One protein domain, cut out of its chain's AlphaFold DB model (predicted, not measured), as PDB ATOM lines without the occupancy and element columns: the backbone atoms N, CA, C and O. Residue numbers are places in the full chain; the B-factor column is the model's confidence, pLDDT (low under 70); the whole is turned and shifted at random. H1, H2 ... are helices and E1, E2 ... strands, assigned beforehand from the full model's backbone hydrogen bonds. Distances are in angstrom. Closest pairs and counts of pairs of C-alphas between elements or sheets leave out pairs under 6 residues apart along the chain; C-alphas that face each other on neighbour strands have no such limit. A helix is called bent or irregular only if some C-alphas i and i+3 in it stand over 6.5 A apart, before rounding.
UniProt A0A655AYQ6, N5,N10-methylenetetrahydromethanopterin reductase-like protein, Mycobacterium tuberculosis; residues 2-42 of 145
ATOM      1  N   LEU A   2      11.036  18.597 -32.460       92.81
ATOM      2  CA  LEU A   2      12.172  18.090 -31.637       92.81
ATOM      3  C   LEU A   2      13.523  18.042 -32.377       92.81
ATOM      4  O   LEU A   2      14.548  18.387 -31.803       92.81
ATOM      5  N   ARG A   3      13.517  17.665 -33.660       93.56
ATOM      6  CA  ARG A   3      14.731  17.644 -34.488       93.56
ATOM      7  C   ARG A   3      15.384  19.030 -34.571       93.56
ATOM      8  O   ARG A   3      16.590  19.127 -34.415       93.56
ATOM      9  N   GLU A   4      14.588  20.084 -34.746       96.25
ATOM     10  CA  GLU A   4      15.101  21.458 -34.840       96.25
ATOM     11  C   GLU A   4      15.744  21.920 -33.536       96.25
ATOM     12  O   GLU A   4      16.788  22.558 -33.564       96.25
ATOM     13  N   TYR A   5      15.184  21.537 -32.385       96.19
ATOM     14  CA  TYR A   5      15.827  21.807 -31.099       96.19
ATOM     15  C   TYR A   5      17.191  21.118 -30.988       96.19
ATOM     16  O   TYR A   5      18.143  21.739 -30.526       96.19
ATOM     17  N   LEU A   6      17.320  19.870 -31.454       95.88
ATOM     18  CA  LEU A   6      18.612  19.176 -31.451       95.88
ATOM     19  C   LEU A   6      19.622  19.823 -32.402       95.88
ATOM     20  O   LEU A   6      20.782  19.979 -32.035       95.88
ATOM     21  N   GLU A   7      19.201  20.219 -33.602       96.12
ATOM     22  CA  GLU A   7      20.061  20.925 -34.559       96.12
ATOM     23  C   GLU A   7      20.512  22.289 -34.011       96.12
ATOM     24  O   GLU A   7      21.703  22.596 -34.034       96.12
ATOM     25  N   ALA A   8      19.589  23.063 -33.431       97.44
ATOM     26  CA  ALA A   8      19.863  24.335 -32.765       97.44
ATOM     27  C   ALA A   8      20.854  24.185 -31.598       97.44
ATOM     28  O   ALA A   8      21.819  24.943 -31.495       97.44
ATOM     29  N   MET A   9      20.650  23.186 -30.734       96.56
ATOM     30  CA  MET A   9      21.555  22.894 -29.617       96.56
ATOM     31  C   MET A   9      22.940  22.474 -30.117       96.56
ATOM     32  O   MET A   9      23.943  22.998 -29.640       96.56
ATOM     33  N   ARG A  10      23.012  21.601 -31.131       96.00
ATOM     34  CA  ARG A  10      24.283  21.206 -31.757       96.00
ATOM     35  C   ARG A  10      25.004  22.403 -32.378       96.00
ATOM     36  O   ARG A  10      26.219  22.496 -32.222       96.00
ATOM     37  N   ALA A  11      24.290  23.331 -33.018       96.88
ATOM     38  CA  ALA A  11      24.881  24.563 -33.541       96.88
ATOM     39  C   ALA A  11      25.510  25.397 -32.413       96.88
ATOM     40  O   ALA A  11      26.689  25.730 -32.483       96.88
ATOM     41  N   LEU A  12      24.771  25.640 -31.324       97.06
ATOM     42  CA  LEU A  12      25.273  26.379 -30.159       97.06
ATOM     43  C   LEU A  12      26.499  25.713 -29.511       97.06
ATOM     44  O   LEU A  12      27.433  26.401 -29.092       97.06
ATOM     45  N   TRP A  13      26.515  24.383 -29.429       96.62
ATOM     46  CA  TRP A  13      27.605  23.625 -28.815       96.62
ATOM     47  C   TRP A  13      28.874  23.555 -29.660       96.62
ATOM     48  O   TRP A  13      29.954  23.434 -29.092       96.62
ATOM     49  N   THR A  14      28.761  23.613 -30.987       95.75
ATOM     50  CA  THR A  14      29.887  23.315 -31.892       95.75
ATOM     51  C   THR A  14      30.402  24.526 -32.660       95.75
ATOM     52  O   THR A  14      31.574  24.550 -33.025       95.75
ATOM     53  N   GLN A  15      29.570  25.543 -32.888       96.19
ATOM     54  CA  GLN A  15      29.948  26.745 -33.633       96.19
ATOM     55  C   GLN A  15      30.375  27.855 -32.671       96.19
ATOM     56  O   GLN A  15      29.787  28.015 -31.601       96.19
ATOM     57  N   GLU A  16      31.395  28.630 -33.039       96.31
ATOM     58  CA  GLU A  16      31.863  29.774 -32.246       96.31
ATOM     59  C   GLU A  16      30.748  30.816 -32.082       96.31
ATOM     60  O   GLU A  16      30.320  31.082 -30.956       96.31
ATOM     61  N   GLU A  17      30.219  31.289 -33.210       98.19
ATOM     62  CA  GLU A  17      29.000  32.083 -33.345       98.19
ATOM     63  C   GLU A  17      27.970  31.234 -34.102       98.19
ATOM     64  O   GLU A  17      28.202  30.831 -35.240       98.19
ATOM     65  N   ALA A  18      26.852  30.914 -33.457       98.19
ATOM     66  CA  ALA A  18      25.803  30.077 -34.020       98.19
ATOM     67  C   ALA A  18      24.591  30.918 -34.424       98.19
ATOM     68  O   ALA A  18      24.241  31.892 -33.760       98.19
ATOM     69  N   CYS A  19      23.879  30.472 -35.451       98.19
ATOM     70  CA  CYS A  19      22.537  30.940 -35.781       98.19
ATOM     71  C   CYS A  19      21.668  29.751 -36.189       98.19
ATOM     72  O   CYS A  19      22.179  28.742 -36.682       98.19
ATOM     73  N   TYR A  20      20.354  29.869 -36.017       98.38
ATOM     74  CA  TYR A  20      19.417  28.842 -36.460       98.38
ATOM     75  C   TYR A  20      18.092  29.474 -36.884       98.38
ATOM     76  O   TYR A  20      17.584  30.364 -36.203       98.38
ATOM     77  N   ASP A  21      17.525  29.011 -37.996       98.00
ATOM     78  CA  ASP A  21      16.262  29.504 -38.550       98.00
ATOM     79  C   ASP A  21      15.342  28.319 -38.865       98.00
ATOM     80  O   ASP A  21      15.332  27.795 -39.978       98.00
ATOM     81  N   GLY A  22      14.638  27.842 -37.837       97.19
ATOM     82  CA  GLY A  22      13.627  26.795 -37.941       97.19
ATOM     83  C   GLY A  22      12.212  27.326 -37.722       97.19
ATOM     84  O   GLY A  22      11.991  28.491 -37.394       97.19
ATOM     85  N   GLU A  23      11.238  26.434 -37.869       97.62
ATOM     86  CA  GLU A  23       9.821  26.733 -37.648       97.62
ATOM     87  C   GLU A  23       9.515  26.896 -36.150       97.62
ATOM     88  O   GLU A  23       8.738  27.767 -35.762       97.62
ATOM     89  N   PHE A  24      10.138  26.072 -35.300       96.81
ATOM     90  CA  PHE A  24       9.846  26.024 -33.861       96.81
ATOM     91  C   PHE A  24      10.916  26.685 -32.989       96.81
ATOM     92  O   PHE A  24      10.651  26.986 -31.827       96.81
ATOM     93  N   VAL A  25      12.120  26.893 -33.520       97.25
ATOM     94  CA  VAL A  25      13.220  27.575 -32.831       97.25
ATOM     95  C   VAL A  25      13.977  28.435 -33.833       97.25
ATOM     96  O   VAL A  25      14.302  27.985 -34.929       97.25
ATOM     97  N   LYS A  26      14.243  29.687 -33.459       98.00
ATOM     98  CA  LYS A  26      14.928  30.662 -34.306       98.00
ATOM     99  C   LYS A  26      15.738  31.633 -33.459       98.00
ATOM    100  O   LYS A  26      15.203  32.209 -32.513       98.00
ATOM    101  N   PHE A  27      17.003  31.835 -33.809       98.19
ATOM    102  CA  PHE A  27      17.867  32.845 -33.201       98.19
ATOM    103  C   PHE A  27      18.904  33.367 -34.204       98.19
ATOM    104  O   PHE A  27      19.399  32.632 -35.060       98.19
ATOM    105  N   GLY A  28      19.209  34.664 -34.096       98.19
ATOM    106  CA  GLY A  28      20.288  35.310 -34.847       98.19
ATOM    107  C   GLY A  28      21.673  34.972 -34.281       98.19
ATOM    108  O   GLY A  28      21.765  34.166 -33.358       98.19
ATOM    109  N   PRO A  29      22.749  35.591 -34.789       98.31
ATOM    110  CA  PRO A  29      24.114  35.291 -34.354       98.31
ATOM    111  C   PRO A  29      24.271  35.354 -32.824       98.31
ATOM    112  O   PRO A  29      23.908  36.349 -32.196       98.31
ATOM    113  N   SER A  30      24.708  34.243 -32.225       98.25
ATOM    114  CA  SER A  30      24.709  34.017 -30.775       98.25
ATOM    115  C   SER A  30      25.901  33.171 -30.324       98.25
ATOM    116  O   SER A  30      26.313  32.237 -31.012       98.25
ATOM    117  N   TRP A  31      26.398  33.422 -29.109       97.88
ATOM    118  CA  TRP A  31      27.503  32.673 -28.499       97.88
ATOM    119  C   TRP A  31      27.030  31.927 -27.249       97.88
ATOM    120  O   TRP A  31      26.535  32.538 -26.304       97.88
ATOM    121  N   ALA A  32      27.237  30.611 -27.213       96.62
ATOM    122  CA  ALA A  32      27.047  29.793 -26.015       96.62
ATOM    123  C   ALA A  32      28.405  29.349 -25.463       96.62
ATOM    124  O   ALA A  32      29.128  28.620 -26.146       96.62
ATOM    125  N   TRP A  33      28.741  29.794 -24.249       96.00
ATOM    126  CA  TRP A  33      29.985  29.454 -23.554       96.00
ATOM    127  C   TRP A  33      29.722  29.021 -22.105       96.00
ATOM    128  O   TRP A  33      28.818  29.568 -21.471       96.00
ATOM    129  N   PRO A  34      30.524  28.081 -21.564       95.56
ATOM    130  CA  PRO A  34      31.648  27.400 -22.220       95.56
ATOM    131  C   PRO A  34      31.206  26.376 -23.283       95.56
ATOM    132  O   PRO A  34      30.104  25.833 -23.205       95.56
ATOM    133  N   LYS A  35      32.064  26.108 -24.280       95.19
ATOM    134  CA  LYS A  35      31.837  25.001 -25.223       95.19
ATOM    135  C   LYS A  35      32.024  23.660 -24.514       95.19
ATOM    136  O   LYS A  35      32.853  23.578 -23.601       95.19
ATOM    137  N   PRO A  36      31.291  22.606 -24.913       95.81
ATOM    138  CA  PRO A  36      31.558  21.280 -24.389       95.81
ATOM    139  C   PRO A  36      32.985  20.835 -24.711       95.81
ATOM    140  O   PRO A  36      33.519  21.133 -25.776       95.81
ATOM    141  N   VAL A  37      33.596  20.105 -23.779       95.31
ATOM    142  CA  VAL A  37      34.985  19.634 -23.914       95.31
ATOM    143  C   VAL A  37      35.123  18.611 -25.048       95.31
ATOM    144  O   VAL A  37      36.145  18.556 -25.725       95.31
ATOM    145  N   GLN A  38      34.090  17.797 -25.261       93.44
ATOM    146  CA  GLN A  38      34.031  16.784 -26.313       93.44
ATOM    147  C   GLN A  38      33.373  17.329 -27.595       93.44
ATOM    148  O   GLN A  38      32.392  18.070 -27.509       93.44
ATOM    149  N   PRO A  39      33.849  16.919 -28.787       87.50
ATOM    150  CA  PRO A  39      33.358  17.439 -30.067       87.50
ATOM    151  C   PRO A  39      31.917  17.019 -30.386       87.50
ATOM    152  O   PRO A  39      31.212  17.719 -31.108       87.50
ATOM    153  N   HIS A  40      31.472  15.880 -29.851       91.06
ATOM    154  CA  HIS A  40      30.118  15.365 -30.028       91.06
ATOM    155  C   HIS A  40      29.506  15.026 -28.677       91.06
ATOM    156  O   HIS A  40      30.069  14.244 -27.909       91.06
ATOM    157  N   ILE A  41      28.339  15.607 -28.407       93.94
ATOM    158  CA  ILE A  41      27.521  15.304 -27.235       93.94
ATOM    159  C   ILE A  41      26.483  14.262 -27.654       93.94
ATOM    160  O   ILE A  41      25.616  14.596 -28.468       93.94
ATOM    161  N   PRO A  42      26.557  13.021 -27.135       94.44
ATOM    162  CA  PRO A  42      25.543  12.017 -27.411       94.44
ATOM    163  C   PRO A  42      24.182  12.475 -26.890       94.44
ATOM    164  O   PRO A  42      24.052  12.893 -25.740       94.44
TER     165      PRO A  42
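AT A GLANCE: This is residues 2 to 42 of the 145 residues of the protein "N5,N10-methylenetetrahydromethanopterin reductase-like protein" of Mycobacterium tuberculosis (UniProt A0A655AYQ6). A small two-stranded hairpin, E1 and E2, has one helix, H1, packed lengthwise over it, nearer to E1 than to E2, and a long tail, residues 31 to 42, that leaves E2 and folds round past the end of H1 that holds Thr 14. H1 and E2 run nearly the same way, while E1 runs back between them in the chain. The printed part has 41 residues, with one named helix and two named strands in the order H1, E1, E2; the sheet has the order E1 - E2 and is antiparallel, and the class is mixed, helices and strands. The whole is compact, with a radius of gyration of the C-alphas of 10.0 A, and flat, spanning 29 by 22 by 10 A.

IN THESE COORDINATES: The sheet holds E1, residues 18 to 21, and E2, residues 26 to 30. E1 is 10.6 A from first to last C-alpha and begins at C-alpha 18, at (25.803, 30.077, -34.020). E2, the longest strand by residues, measures 10.9 A and ends at C-alpha 30, at (24.709, 34.017, -30.775). H1, residues 2 to 14, is 18.5 A long and begins at C-alpha 2, at (12.172, 18.090, -31.637). Residues 31 to 42 hold no named element.

HOW THE PARTS SIT: E1 and E2 are antiparallel neighbours and form a hairpin, with 159 degrees between their N-to-C directions. C-alphas 19 and 29 face each other at 4.8 A. Across the pair, N 18 and O 30 are within hydrogen-bond range at 2.8 A, and so are N 27 and O 20 at 2.9 A. H1 and E1 have 7 pairs of C-alphas within 8 A, the closest being those of Leu 12 and Ala 18 at 5.4 A; their centres are 8.9 A apart. H1 and E2 have 1 such pair, the C-alphas of Leu 12 and Ser 30 at 7.7 A, and their centres are 11.8 A apart. In H1 every O i to N i+4 pair is within hydrogen-bond range, and the helix is neither bent nor irregular.

THE WHOLE: The two C-alphas farthest apart are those of Glu 23 and Val 37, at 29.5 A. The C-alphas of Leu 2 and Pro 42, the first and last printed residues, are 15.3 A apart. The printed part has no cut. The links from H1 to E1 and from E1 to E2 are both tight, with 3 and 4 residues between the elements. The C-alphas of residues 31 to 42 lie 8 to 15 A from the mean of all C-alphas. The mean pLDDT of the printed part is 96.2, and no printed residue is under 70 in this predicted model.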